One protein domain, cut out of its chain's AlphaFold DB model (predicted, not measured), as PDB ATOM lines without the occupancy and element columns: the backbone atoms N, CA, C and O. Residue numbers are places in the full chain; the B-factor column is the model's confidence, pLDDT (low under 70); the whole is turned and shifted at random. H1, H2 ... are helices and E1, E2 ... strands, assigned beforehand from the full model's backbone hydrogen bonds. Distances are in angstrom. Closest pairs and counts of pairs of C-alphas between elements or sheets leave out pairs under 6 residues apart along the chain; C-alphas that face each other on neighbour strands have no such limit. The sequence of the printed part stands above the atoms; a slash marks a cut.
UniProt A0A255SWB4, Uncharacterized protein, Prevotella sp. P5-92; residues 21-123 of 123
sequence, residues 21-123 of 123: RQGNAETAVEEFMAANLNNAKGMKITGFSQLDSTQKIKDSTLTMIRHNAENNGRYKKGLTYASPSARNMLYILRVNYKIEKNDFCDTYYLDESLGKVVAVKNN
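AT A GLANCE: This is residues 21 to 123 of the 123 residues of an uncharacterized protein of Prevotella sp. P5-92 (UniProt A0A255SWB4). What shape is this? A strongly twisted sheet of four strands, in the order E1, E2, E3, E4 and all antiparallel, has helix H1 packed on one face, while helix H2 sits beside its edge strand E4. What is printed, and how large is it? There are 103 residues, with two named helices and four named strands in the chain order H1, E1, H2, E2, E3, E4, of mixed class. The whole is compact, with a radius of gyration of the C-alphas of 12.8 A and spans of 39 by 28 by 20 A.

HOW THE PARTS SIT: How do the strands pair? E2, residues 91 to 99, and E3, residues 102 to 110, form a hairpin, with N 95 and O 106 within hydrogen-bond range at 2.9 A. E3 and E4, residues 117 to 122, form another, with N 107 and O 121 at 2.8 A; E2, E3 and E4 are a meander, each strand the antiparallel neighbour of the one before. E1, residues 43 to 48, is the antiparallel neighbour of E2, with N 44 and O 98 at 2.9 A. Where are the helices? H1, residues 21 to 36, is on one face of the sheet, two layers; its closest C-alphas to E4, Val 29 and Val 117, are 7.0 A apart. H2, residues 59 to 71, stands at the sheet's level, its height over the sheet 2.8 A; its closest C-alphas to E4, Ile 65 and Lys 121, are 5.5 A apart. H1 and H2 are apart, and in both every O i to N i+4 pair is within hydrogen-bond range.

IN THESE COORDINATES: Where do the helices run? H1 covers 22.3 A from C-alpha 21 at (112.518, 188.429, 32.539), and H2 covers 18.7 A. How long are the strands? E2 spans 24.8 A and E3 25.1 A, E1 14.4 A, and E4 13.7 A to C-alpha 122 at (96.318, 172.922, 29.097).

THE WHOLE: Which link is long? Residues 72 to 90, between H2 and E2. Is it complete and confident? The printed part has no cut; residues 86 to 88 are under pLDDT 70.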
ATOM      1  N   ARG A  21     113.187 189.317  33.483       89.38
ATOM      2  CA  ARG A  21     112.518 188.429  32.539       89.38
ATOM      3  C   ARG A  21     111.471 187.511  33.182       89.38
ATOM      4  O   ARG A  21     110.368 187.420  32.655       89.38
ATOM      5  N   GLN A  22     111.779 186.864  34.307       92.44
ATOM      6  CA  GLN A  22     110.822 186.029  35.042       92.44
ATOM      7  C   GLN A  22     109.606 186.862  35.460       92.44
ATOM      8  O   GLN A  22     108.481 186.499  35.133       92.44
ATOM      9  N   GLY A  23     109.833 188.012  36.105       90.31
ATOM     10  CA  GLY A  23     108.750 188.893  36.562       90.31
ATOM     11  C   GLY A  23     107.889 189.431  35.414       90.31
ATOM     12  O   GLY A  23     106.663 189.469  35.525       90.31
ATOM     13  N   ASN A  24     108.507 189.775  34.279       91.56
ATOM     14  CA  ASN A  24     107.775 190.185  33.077       91.56
ATOM     15  C   ASN A  24     106.876 189.057  32.550       91.56
ATOM     16  O   ASN A  24     105.717 189.301  32.224       91.56
ATOM     17  N   ALA A  25     107.392 187.826  32.506       92.75
ATOM     18  CA  ALA A  25     106.628 186.673  32.045       92.75
ATOM     19  C   ALA A  25     105.458 186.339  32.982       92.75
ATOM     20  O   ALA A  25     104.356 186.069  32.505       92.75
ATOM     21  N   GLU A  26     105.678 186.387  34.300       94.25
ATOM     22  CA  GLU A  26     104.626 186.200  35.308       94.25
ATOM     23  C   GLU A  26     103.518 187.246  35.135       94.25
ATOM     24  O   GLU A  26     102.356 186.875  34.985       94.25
ATOM     25  N   THR A  27     103.887 188.527  35.017       93.50
ATOM     26  CA  THR A  27     102.936 189.635  34.808       93.50
ATOM     27  C   THR A  27     102.114 189.441  33.530       93.50
ATOM     28  O   THR A  27     100.888 189.522  33.557       93.50
ATOM     29  N   ALA A  28     102.762 189.115  32.406       93.56
ATOM     30  CA  ALA A  28     102.070 188.903  31.136       93.56
ATOM     31  C   ALA A  28     101.083 187.725  31.193       93.56
ATOM     32  O   ALA A  28     100.008 187.770  30.585       93.56
ATOM     33  N   VAL A  29     101.427 186.660  31.924       94.19
ATOM     34  CA  VAL A  29     100.530 185.515  32.113       94.19
ATOM     35  C   VAL A  29      99.378 185.857  33.055       94.19
ATOM     36  O   VAL A  29      98.241 185.492  32.757       94.19
ATOM     37  N   GLU A  30      99.626 186.586  34.140       93.81
ATOM     38  CA  GLU A  30      98.584 187.060  35.057       93.81
ATOM     39  C   GLU A  30      97.544 187.926  34.343       93.81
ATOM     40  O   GLU A  30      96.341 187.660  34.445       93.81
ATOM     41  N   GLU A  31      97.994 188.906  33.558       92.88
ATOM     42  CA  GLU A  31      97.120 189.766  32.757       92.88
ATOM     43  C   GLU A  31      96.322 188.954  31.731       92.88
ATOM     44  O   GLU A  31      95.104 189.124  31.598       92.88
ATOM     45  N   PHE A  32      96.979 188.010  31.048       92.94
ATOM     46  CA  PHE A  32      96.304 187.120  30.110       92.94
ATOM     47  C   PHE A  32      95.233 186.272  30.807       92.94
ATOM     48  O   PHE A  32      94.114 186.169  30.300       92.94
ATOM     49  N   MET A  33      95.535 185.681  31.965       93.38
ATOM     50  CA  MET A  33      94.586 184.883  32.748       93.38
ATOM     51  C   MET A  33      93.396 185.717  33.215       93.38
ATOM     52  O   MET A  33      92.250 185.299  33.035       93.38
ATOM     53  N   ALA A  34      93.650 186.901  33.771       91.62
ATOM     54  CA  ALA A  34      92.611 187.804  34.254       91.62
ATOM     55  C   ALA A  34      91.660 188.240  33.128       91.62
ATOM     56  O   ALA A  34      90.442 188.295  33.320       91.62
ATOM     57  N   ALA A  35      92.201 188.495  31.934       91.25
ATOM     58  CA  ALA A  35      91.414 188.891  30.773       91.25
ATOM     59  C   ALA A  35      90.631 187.722  30.148       91.25
ATOM     60  O   ALA A  35      89.521 187.935  29.646       91.25
ATOM     61  N   ASN A  36      91.173 186.499  30.176       92.31
ATOM     62  CA  ASN A  36      90.707 185.412  29.308       92.31
ATOM     63  C   ASN A  36      90.105 184.190  30.015       92.31
ATOM     64  O   ASN A  36      89.433 183.403  29.347       92.31
ATOM     65  N   LEU A  37      90.283 184.005  31.325       91.62
ATOM     66  CA  LEU A  37      89.589 182.933  32.049       91.62
ATOM     67  C   LEU A  37      88.091 183.234  32.182       91.62
ATOM     68  O   LEU A  37      87.684 184.375  32.418       91.62
ATOM     69  N   ASN A  38      87.259 182.192  32.095       90.06
ATOM     70  CA  ASN A  38      85.814 182.321  32.319       90.06
ATOM     71  C   ASN A  38      85.490 182.651  33.787       90.06
ATOM     72  O   ASN A  38      84.580 183.430  34.055       90.06
ATOM     73  N   ASN A  39      86.266 182.115  34.738       85.88
ATOM     74  CA  ASN A  39      86.127 182.385  36.174       85.88
ATOM     75  C   ASN A  39      87.405 183.016  36.756       85.88
ATOM     76  O   ASN A  39      88.061 182.453  37.629       85.88
ATOM     77  N   ALA A  40      87.773 184.198  36.254       83.31
ATOM     78  CA  ALA A  40      88.957 184.917  36.726       83.31
ATOM     79  C   ALA A  40      88.850 185.370  38.200       83.31
ATOM     80  O   ALA A  40      89.851 185.397  38.905       83.31
ATOM     81  N   LYS A  41      87.644 185.696  38.697       82.19
ATOM     82  CA  LYS A  41      87.449 186.199  40.074       82.19
ATOM     83  C   LYS A  41      87.685 185.139  41.155       82.19
ATOM     84  O   LYS A  41      88.109 185.487  42.250       82.19
ATOM     85  N   GLY A  42      87.387 183.871  40.865       83.25
ATOM     86  CA  GLY A  42      87.618 182.748  41.779       83.25
ATOM     87  C   GLY A  42      89.005 182.119  41.647       83.25
ATOM     88  O   GLY A  42      89.256 181.082  42.264       83.25
ATOM     89  N   MET A  43      89.874 182.699  40.814       90.81
ATOM     90  CA  MET A  43      91.181 182.148  40.497       90.81
ATOM     91  C   MET A  43      92.248 182.636  41.482       90.81
ATOM     92  O   MET A  43      92.307 183.817  41.818       90.81
ATOM     93  N   LYS A  44      93.115 181.723  41.928       92.31
ATOM     94  CA  LYS A  44      94.303 182.034  42.729       92.31
ATOM     95  C   LYS A  44      95.516 181.290  42.187       92.31
ATOM     96  O   LYS A  44      95.533 180.061  42.209       92.31
ATOM     97  N   ILE A  45      96.553 182.019  41.791       92.94
ATOM     98  CA  ILE A  45      97.844 181.425  41.430       92.94
ATOM     99  C   ILE A  45      98.514 180.858  42.686       92.94
ATOM    100  O   ILE A  45      98.532 181.485  43.747       92.94
ATOM    101  N   THR A  46      99.022 179.634  42.576       93.50
ATOM    102  CA  THR A  46      99.706 178.910  43.655       93.50
ATOM    103  C   THR A  46     101.198 178.743  43.397       93.50
ATOM    104  O   THR A  46     101.935 178.451  44.336       93.50
ATOM    105  N   GLY A  47     101.661 178.969  42.165       91.12
ATOM    106  CA  GLY A  47     103.083 179.088  41.871       91.12
ATOM    107  C   GLY A  47     103.406 179.121  40.382       91.12
ATOM    108  O   GLY A  47     102.618 178.680  39.542       91.12
ATOM    109  N   PHE A  48     104.614 179.588  40.094       93.56
ATOM    110  CA  PHE A  48     105.214 179.629  38.767       93.56
ATOM    111  C   PHE A  48     106.407 178.673  38.697       93.56
ATOM    112  O   PHE A  48     107.118 178.473  39.686       93.56
ATOM    113  N   SER A  49     106.636 178.064  37.534       91.94
ATOM    114  CA  SER A  49     107.928 177.436  37.249       91.94
ATOM    115  C   SER A  49     108.991 178.494  36.964       91.94
ATOM    116  O   SER A  49     108.679 179.654  36.700       91.94
ATOM    117  N   GLN A  50     110.256 178.076  36.925       92.56
ATOM    118  CA  GLN A  50     111.282 178.894  36.282       92.56
ATOM    119  C   GLN A  50     110.940 179.076  34.797       92.56
ATOM    120  O   GLN A  50     110.423 178.153  34.156       92.56
ATOM    121  N   LEU A  51     111.194 180.278  34.288       92.44
ATOM    122  CA  LEU A  51     111.086 180.624  32.882       92.44
ATOM    123  C   LEU A  51     112.125 179.828  32.098       92.44
ATOM    124  O   LEU A  51     113.319 179.893  32.386       92.44
ATOM    125  N   ASP A  52     111.661 179.117  31.082       90.94
ATOM    126  CA  ASP A  52     112.522 178.344  30.195       90.94
ATOM    127  C   ASP A  52     112.241 178.725  28.738       90.94
ATOM    128  O   ASP A  52     111.288 179.440  28.426       90.94
ATOM    129  N   SER A  53     113.097 178.296  27.826       87.81
ATOM    130  CA  SER A  53     112.942 178.499  26.392       87.81
ATOM    131  C   SER A  53     112.529 177.209  25.702       87.81
ATOM    132  O   SER A  53     112.811 176.099  26.141       87.81
ATOM    133  N   THR A  54     111.854 177.358  24.576       85.12
ATOM    134  CA  THR A  54     111.524 176.243  23.694       85.12
ATOM    135  C   THR A  54     112.556 176.151  22.586       85.12
ATOM    136  O   THR A  54     113.131 177.152  22.162       85.12
ATOM    137  N   GLN A  55     112.753 174.950  22.052       81.62
ATOM    138  CA  GLN A  55     113.289 174.834  20.698       81.62
ATOM    139  C   GLN A  55     112.263 175.374  19.692       81.62
ATOM    140  O   GLN A  55     111.098 175.571  20.031       81.62
ATOM    141  N   LYS A  56     112.677 175.575  18.437       81.25
ATOM    142  CA  LYS A  56     111.803 176.082  17.368       81.25
ATOM    143  C   LYS A  56     110.477 175.305  17.301       81.25
ATOM    144  O   LYS A  56     110.464 174.128  16.935       81.25
ATOM    145  N   ILE A  57     109.362 175.973  17.602       84.00
ATOM    146  CA  ILE A  57     108.021 175.377  17.535       84.00
ATOM    147  C   ILE A  57     107.453 175.536  16.117       84.00
ATOM    148  O   ILE A  57     107.614 176.567  15.465       84.00
ATOM    149  N   LYS A  58     106.788 174.493  15.608       87.00
ATOM    150  CA  LYS A  58     106.080 174.546  14.321       87.00
ATOM    151  C   LYS A  58     104.728 175.243  14.470       87.00
ATOM    152  O   LYS A  58     104.014 175.020  15.448       87.00
ATOM    153  N   ASP A  59     104.319 175.981  13.445       86.56
ATOM    154  CA  ASP A  59     103.042 176.707  13.443       86.56
ATOM    155  C   ASP A  59     101.830 175.769  13.575       86.56
ATOM    156  O   ASP A  59     100.844 176.104  14.237       86.56
ATOM    157  N   SER A  60     101.915 174.553  13.022       88.75
ATOM    158  CA  SER A  60     100.878 173.526  13.185       88.75
ATOM    159  C   SER A  60     100.712 173.096  14.645       88.75
ATOM    160  O   SER A  60      99.588 172.935  15.118       88.75
ATOM    161  N   THR A  61     101.816 172.981  15.387       89.38
ATOM    162  CA  THR A  61     101.795 172.692  16.824       89.38
ATOM    163  C   THR A  61     101.144 173.836  17.599       89.38
ATOM    164  O   THR A  61     100.297 173.575  18.449       89.38
ATOM    165  N   LEU A  62     101.476 175.097  17.289       90.31
ATOM    166  CA  LEU A  62     100.837 176.259  17.927       90.31
ATOM    167  C   LEU A  62      99.335 176.308  17.641       90.31
ATOM    168  O   LEU A  62      98.547 176.549  18.551       90.31
ATOM    169  N   THR A  63      98.936 176.032  16.401       90.62
ATOM    170  CA  THR A  63      97.525 175.995  15.995       90.62
ATOM    171  C   THR A  63      96.754 174.935  16.777       90.62
ATOM    172  O   THR A  63      95.694 175.225  17.323       90.62
ATOM    173  N   MET A  64      97.318 173.731  16.912       91.44
ATOM    174  CA  MET A  64      96.724 172.658  17.712       91.44
ATOM    175  C   MET A  64      96.605 173.042  19.196       91.44
ATOM    176  O   MET A  64      95.561 172.819  19.803       91.44
ATOM    177  N   ILE A  65      97.648 173.641  19.782       92.00
ATOM    178  CA  ILE A  65      97.627 174.089  21.185       92.00
ATOM    179  C   ILE A  65      96.509 175.118  21.406       92.00
ATOM    180  O   ILE A  65      95.717 174.967  22.334       92.00
ATOM    181  N   ARG A  66      96.411 176.125  20.531       92.75
ATOM    182  CA  ARG A  66      95.366 177.159  20.590       92.75
ATOM    183  C   ARG A  66      93.970 176.555  20.458       92.75
ATOM    184  O   ARG A  66      93.101 176.861  21.265       92.75
ATOM    185  N   HIS A  67      93.779 175.641  19.509       90.50
ATOM    186  CA  HIS A  67      92.500 174.961  19.323       90.50
ATOM    187  C   HIS A  67      92.071 174.178  20.573       90.50
ATOM    188  O   HIS A  67      90.915 174.240  20.983       90.50
ATOM    189  N   ASN A  68      93.000 173.480  21.229       90.00
ATOM    190  CA  ASN A  68      92.698 172.761  22.467       90.00
ATOM    191  C   ASN A  68      92.312 173.722  23.604       90.00
ATOM    192  O   ASN A  68      91.394 173.427  24.372       90.00
ATOM    193  N   ALA A  69      92.966 174.883  23.687       89.06
ATOM    194  CA  ALA A  69      92.663 175.897  24.691       89.06
ATOM    195  C   ALA A  69      91.266 176.507  24.547       89.06
ATOM    196  O   ALA A  69      90.605 176.762  25.551       89.06
ATOM    197  N   GLU A  70      90.784 176.698  23.321       87.38
ATOM    198  CA  GLU A  70      89.435 177.225  23.076       87.38
ATOM    199  C   GLU A  70      88.324 176.222  23.425       87.38
ATOM    200  O   GLU A  70      87.190 176.618  23.705       87.38
ATOM    201  N   ASN A  71      88.642 174.924  23.430       87.12
ATOM    202  CA  ASN A  71      87.675 173.847  23.645       87.12
ATOM    203  C   ASN A  71      87.670 173.281  25.075       87.12
ATOM    204  O   ASN A  71      86.841 172.433  25.394       87.12
ATOM    205  N   ASN A  72      88.556 173.746  25.960       84.56
ATOM    206  CA  ASN A  72      88.695 173.205  27.320       84.56
ATOM    207  C   ASN A  72      87.631 173.698  28.327       84.56
ATOM    208  O   ASN A  72      87.596 173.219  29.459       84.56
ATOM    209  N   GLY A  73      86.821 174.702  27.969       85.56
ATOM    210  CA  GLY A  73      85.825 175.336  28.847       85.56
ATOM    211  C   GLY A  73      86.373 176.252  29.959       85.56
ATOM    212  O   GLY A  73      85.596 176.978  30.582       85.56
ATOM    213  N   ARG A  74      87.690 176.279  30.203       89.44
ATOM    214  CA  ARG A  74      88.365 177.154  31.185       89.44
ATOM    215  C   ARG A  74      88.548 178.582  30.672       89.44
ATOM    216  O   ARG A  74      88.377 179.534  31.436       89.44
ATOM    217  N   TYR A  75      88.858 178.736  29.388       91.69
ATOM    218  CA  TYR A  75      89.067 180.041  28.758       91.69
ATOM    219  C   TYR A  75      87.859 180.471  27.927       91.69
ATOM    220  O   TYR A  75      87.043 179.652  27.491       91.69
ATOM    221  N   LYS A  76      87.745 181.782  27.714       90.44
ATOM    222  CA  LYS A  76      86.781 182.372  26.783       90.44
ATOM    223  C   LYS A  76      87.047 181.861  25.366       90.44
ATOM    224  O   LYS A  76      88.181 181.556  25.012       90.44
ATOM    225  N   LYS A  77      86.002 181.795  24.541       85.81
ATOM    226  CA  LYS A  77      86.140 181.490  23.108       85.81
ATOM    227  C   LYS A  77      86.679 182.707  22.347       85.81
ATOM    228  O   LYS A  77      86.398 183.835  22.746       85.81
ATOM    229  N   GLY A  78      87.383 182.472  21.238       82.56
ATOM    230  CA  GLY A  78      87.924 183.539  20.387       82.56
ATOM    231  C   GLY A  78      89.125 184.243  21.017       82.56
ATOM    232  O   GLY A  78      89.200 185.473  21.016       82.56
ATOM    233  N   LEU A  79      90.042 183.469  21.601       84.06
ATOM    234  CA  LEU A  79      91.235 184.013  22.244       84.06
ATOM    235  C   LEU A  79      92.120 184.689  21.200       84.06
ATOM    236  O   LEU A  79      92.487 184.096  20.187       84.06
ATOM    237  N   THR A  80      92.493 185.938  21.463       81.44
ATOM    238  CA  THR A  80      93.453 186.642  20.613       81.44
ATOM    239  C   THR A  80      94.859 186.357  21.118       81.44
ATOM    240  O   THR A  80      95.203 186.687  22.251       81.44
ATOM    241  N   TYR A  81      95.675 185.749  20.264       85.06
ATOM    242  CA  TYR A  81      97.074 185.454  20.549       85.06
ATOM    243  C   TYR A  81      97.993 186.360  19.740       85.06
ATOM    244  O   TYR A  81      97.674 186.740  18.611       85.06
ATOM    245  N   ALA A  82      99.179 186.644  20.276       82.31
ATOM    246  CA  ALA A  82     100.224 187.266  19.478       82.31
ATOM    247  C   ALA A  82     100.702 186.321  18.361       82.31
ATOM    248  O   ALA A  82     100.688 185.091  18.494       82.31
ATOM    249  N   SER A  83     101.140 186.903  17.244       79.75
ATOM    250  CA  SER A  83     101.821 186.136  16.200       79.75
ATOM    251  C   SER A  83     103.196 185.692  16.709       79.75
ATOM    252  O   SER A  83     103.878 186.499  17.345       79.75
ATOM    253  N   PRO A  84     103.616 184.437  16.463       73.81
ATOM    254  CA  PRO A  84     104.972 184.014  16.789       73.81
ATOM    255  C   PRO A  84     105.995 184.856  16.010       73.81
ATOM    256  O   PRO A  84     105.728 185.298  14.890       73.81
ATOM    257  N   SER A  85     107.165 185.101  16.608       72.06
ATOM    258  CA  SER A  85     108.276 185.762  15.917       72.06
ATOM    259  C   SER A  85     108.795 184.876  14.781       72.06
ATOM    260  O   SER A  85     108.684 183.658  14.847       72.06
ATOM    261  N   ALA A  86     109.454 185.451  13.769       66.75
ATOM    262  CA  ALA A  86     110.005 184.685  12.640       66.75
ATOM    263  C   ALA A  86     111.012 183.581  13.045       66.75
ATOM    264  O   ALA A  86     111.284 182.664  12.268       66.75
ATOM    265  N   ARG A  87     111.582 183.656  14.256       65.88
ATOM    266  CA  ARG A  87     112.496 182.634  14.791       65.88
ATOM    267  C   ARG A  87     111.750 181.438  15.388       65.88
ATOM    268  O   ARG A  87     112.360 180.382  15.539       65.88
ATOM    269  N   ASN A  88     110.456 181.582  15.696       69.69
ATOM    270  CA  ASN A  88     109.599 180.583  16.342       69.69
ATOM    271  C   ASN A  88     110.181 179.996  17.647       69.69
ATOM    272  O   ASN A  88     109.804 178.899  18.064       69.69
ATOM    273  N   MET A  89     111.109 180.711  18.285       81.38
ATOM    274  CA  MET A  89     111.606 180.392  19.618       81.38
ATOM    275  C   MET A  89     110.740 181.149  20.618       81.38
ATOM    276  O   MET A  89     110.668 182.374  20.569       81.38
ATOM    277  N   LEU A  90     110.057 180.417  21.490       89.56
ATOM    278  CA  LEU A  90     109.158 180.981  22.497       89.56
ATOM    279  C   LEU A  90     109.694 180.694  23.893       89.56
ATOM    280  O   LEU A  90     110.382 179.692  24.101       89.56
ATOM    281  N   TYR A  91     109.337 181.537  24.850       92.69
ATOM    282  CA  TYR A  91     109.550 181.239  26.261       92.69
ATOM    283  C   TYR A  91     108.368 180.462  26.819       92.69
ATOM    284  O   TYR A  91     107.243 180.631  26.357       92.69
ATOM    285  N   ILE A  92     108.618 179.594  27.790       94.00
ATOM    286  CA  ILE A  92     107.594 178.824  28.478       94.00
ATOM    287  C   ILE A  92     107.581 179.145  29.959       94.00
ATOM    288  O   ILE A  92     108.614 179.152  30.627       94.00
ATOM    289  N   LEU A  93     106.374 179.355  30.464       95.38
ATOM    290  CA  LEU A  93     106.107 179.512  31.882       95.38
ATOM    291  C   LEU A  93     104.953 178.590  32.259       95.38
ATOM    292  O   LEU A  93     103.866 178.669  31.682       95.38
ATOM    293  N   ARG A  94     105.184 177.685  33.208       96.31
ATOM    294  CA  ARG A  94     104.124 176.845  33.767       96.31
ATOM    295  C   ARG A  94     103.541 177.530  34.991       96.31
ATOM    296  O   ARG A  94     104.285 177.961  35.869       96.31
ATOM    297  N   VAL A  95     102.216 177.569  35.061       95.75
ATOM    298  CA  VAL A  95     101.477 178.169  36.174       95.75
ATOM    299  C   VAL A  95     100.602 177.118  36.820       95.75
ATOM    300  O   VAL A  95      99.809 176.462  36.145       95.75
ATOM    301  N   ASN A  96     100.733 176.995  38.135       94.56
ATOM    302  CA  ASN A  96      99.791 176.265  38.967       94.56
ATOM    303  C   ASN A  96      98.813 177.269  39.570       94.56
ATOM    304  O   ASN A  96      99.221 178.316  40.083       94.56
ATOM    305  N   TYR A  97      97.523 176.969  39.497       94.00
ATOM    306  CA  TYR A  97      96.481 177.844  40.014       94.00
ATOM    307  C   TYR A  97      95.266 177.041  40.465       94.00
ATOM    308  O   TYR A  97      95.060 175.899  40.063       94.00
ATOM    309  N   LYS A  98      94.446 177.657  41.308       93.12
ATOM    310  CA  LYS A  98      93.181 177.109  41.782       93.12
ATOM    311  C   LYS A  98      92.033 177.910  41.210       93.12
ATOM    312  O   LYS A  98      92.103 179.134  41.213       93.12
ATOM    313  N   ILE A  99      90.978 177.233  40.776       90.75
ATOM    314  CA  ILE A  99      89.658 177.844  40.592       90.75
ATOM    315  C   ILE A  99      88.719 177.094  41.527       90.75
ATOM    316  O   ILE A  99      88.553 175.877  41.410       90.75
ATOM    317  N   GLU A 100      88.144 177.820  42.484       87.75
ATOM    318  CA  GLU A 100      87.347 177.246  43.572       87.75
ATOM    319  C   GLU A 100      88.146 176.205  44.384       87.75
ATOM    320  O   GLU A 100      89.067 176.569  45.115       87.75
ATOM    321  N   LYS A 101      87.799 174.916  44.279       88.44
ATOM    322  CA  LYS A 101      88.458 173.804  44.989       88.44
ATOM    323  C   LYS A 101      89.337 172.940  44.083       88.44
ATOM    324  O   LYS A 101      89.932 171.986  44.574       88.44
ATOM    325  N   ASN A 102      89.400 173.257  42.793       91.19
ATOM    326  CA  ASN A 102      90.112 172.454  41.807       91.19
ATOM    327  C   ASN A 102      91.488 173.057  41.523       91.19
ATOM    328  O   ASN A 102      91.607 174.264  41.296       91.19
ATOM    329  N   ASP A 103      92.501 172.199  41.524       93.12
ATOM    330  CA  ASP A 103      93.863 172.526  41.122       93.12
ATOM    331  C   ASP A 103      94.025 172.352  39.609       93.12
ATOM    332  O   ASP A 103      93.621 171.341  39.032       93.12
ATOM    333  N   PHE A 104      94.642 173.342  38.975       94.50
ATOM    334  CA  PHE A 104      94.925 173.365  37.548       94.50
ATOM    335  C   PHE A 104      96.384 173.718  37.296       94.50
ATOM    336  O   PHE A 104      97.044 174.398  38.086       94.50
ATOM    337  N   CYS A 105      96.870 173.267  36.145       94.44
ATOM    338  CA  CYS A 105      98.205 173.558  35.670       94.44
ATOM    339  C   CYS A 105      98.151 173.825  34.169       94.44
ATOM    340  O   CYS A 105      97.746 172.957  33.402       94.44
ATOM    341  N   ASP A 106      98.600 175.002  33.745       95.56
ATOM    342  CA  ASP A 106      98.688 175.348  32.328       95.56
ATOM    343  C   ASP A 106     100.102 175.839  31.991       95.56
ATOM    344  O   ASP A 106     100.821 176.386  32.832       95.56
ATOM    345  N   THR A 107     100.520 175.615  30.747       95.81
ATOM    346  CA  THR A 107     101.807 176.067  30.209       95.81
ATOM    347  C   THR A 107     101.565 177.194  29.217       95.81
ATOM    348  O   THR A 107     100.851 177.009  28.232       95.81
ATOM    349  N   TYR A 108     102.186 178.344  29.439       94.94
ATOM    350  CA  TYR A 108     102.066 179.521  28.590       94.94
ATOM    351  C   TYR A 108     103.300 179.661  27.726       94.94
ATOM    352  O   TYR A 108     104.416 179.548  28.222       94.94
ATOM    353  N   TYR A 109     103.080 179.920  26.443       94.31
ATOM    354  CA  TYR A 109     104.126 180.218  25.481       94.31
ATOM    355  C   TYR A 109     104.136 181.722  25.243       94.31
ATOM    356  O   TYR A 109     103.134 182.269  24.778       94.31
ATOM    357  N   LEU A 110     105.244 182.379  25.562       93.00
ATOM    358  CA  LEU A 110     105.432 183.816  25.423       93.00
ATOM    359  C   LEU A 110     106.346 184.143  24.244       93.00
ATOM    360  O   LEU A 110     107.221 183.353  23.878       93.00
ATOM    361  N   ASP A 111     106.146 185.321  23.664       90.06
ATOM    362  CA  ASP A 111     107.064 185.863  22.669       90.06
ATOM    363  C   ASP A 111     108.428 186.242  23.276       90.06
ATOM    364  O   ASP A 111     108.639 186.203  24.489       90.06
ATOM    365  N   GLU A 112     109.376 186.627  22.420       86.94
ATOM    366  CA  GLU A 112     110.733 187.001  22.843       86.94
ATOM    367  C   GLU A 112     110.765 188.230  23.771       86.94
ATOM    368  O   GLU A 112     111.733 188.416  24.506       86.94
ATOM    369  N   SER A 113     109.708 189.054  23.755       85.75
ATOM    370  CA  SER A 113     109.579 190.230  24.620       85.75
ATOM    371  C   SER A 113     109.095 189.897  26.032       85.75
ATOM    372  O   SER A 113     109.182 190.749  26.912       85.75
ATOM    373  N   LEU A 114     108.589 188.673  26.245       85.81
ATOM    374  CA  LEU A 114     107.947 188.209  27.481       85.81
ATOM    375  C   LEU A 114     106.681 188.987  27.866       85.81
ATOM    376  O   LEU A 114     106.142 188.761  28.941       85.81
ATOM    377  N   GLY A 115     106.190 189.869  26.993       82.62
ATOM    378  CA  GLY A 115     105.008 190.695  27.235       82.62
ATOM    379  C   GLY A 115     103.730 190.164  26.590       82.62
ATOM    380  O   GLY A 115     102.662 190.728  26.805       82.62
ATOM    381  N   LYS A 116     103.809 189.120  25.750       87.06
ATOM    382  CA  LYS A 116     102.641 188.612  25.016       87.06
ATOM    383  C   LYS A 116     102.565 187.096  25.010       87.06
ATOM    384  O   LYS A 116     103.530 186.413  24.672       87.06
ATOM    385  N   VAL A 117     101.370 186.579  25.288       92.00
ATOM    386  CA  VAL A 117     101.053 185.152  25.182       92.00
ATOM    387  C   VAL A 117     100.750 184.790  23.724       92.00
ATOM    388  O   VAL A 117      99.839 185.322  23.084       92.00
ATOM    389  N   VAL A 118     101.528 183.852  23.195       92.12
ATOM    390  CA  VAL A 118     101.416 183.302  21.838       92.12
ATOM    391  C   VAL A 118     100.545 182.047  21.830       92.12
ATOM    392  O   VAL A 118      99.844 181.796  20.852       92.12
ATOM    393  N   ALA A 119     100.560 181.252  22.898       92.69
ATOM    394  CA  ALA A 119      99.683 180.094  23.055       92.69
ATOM    395  C   ALA A 119      99.567 179.699  24.532       92.69
ATOM    396  O   ALA A 119     100.456 179.993  25.329       92.69
ATOM    397  N   VAL A 120      98.503 178.979  24.883       94.06
ATOM    398  CA  VAL A 120      98.369 178.321  26.187       94.06
ATOM    399  C   VAL A 120      98.067 176.848  25.964       94.06
ATOM    400  O   VAL A 120      97.166 176.500  25.208       94.06
ATOM    401  N   LYS A 121      98.855 175.977  26.587       93.81
ATOM    402  CA  LYS A 121      98.629 174.537  26.615       93.81
ATOM    403  C   LYS A 121      98.063 174.164  27.966       93.81
ATOM    404  O   LYS A 121      98.692 174.392  28.998       93.81
ATOM    405  N   ASN A 122      96.923 173.507  27.923       88.12
ATOM    406  CA  ASN A 122      96.318 172.922  29.097       88.12
ATOM    407  C   ASN A 122      96.960 171.586  29.424       88.12
ATOM    408  O   ASN A 122      97.138 170.765  28.520       88.12
ATOM    409  N   ASN A 123      97.317 171.398  30.694       80.50
ATOM    410  CA  ASN A 123      97.733 170.101  31.212       80.50
ATOM    411  C   ASN A 123      96.585 169.431  31.976       80.50
ATOM    412  O   ASN A 123      95.610 170.137  32.355       80.50
TER     413      ASN A 123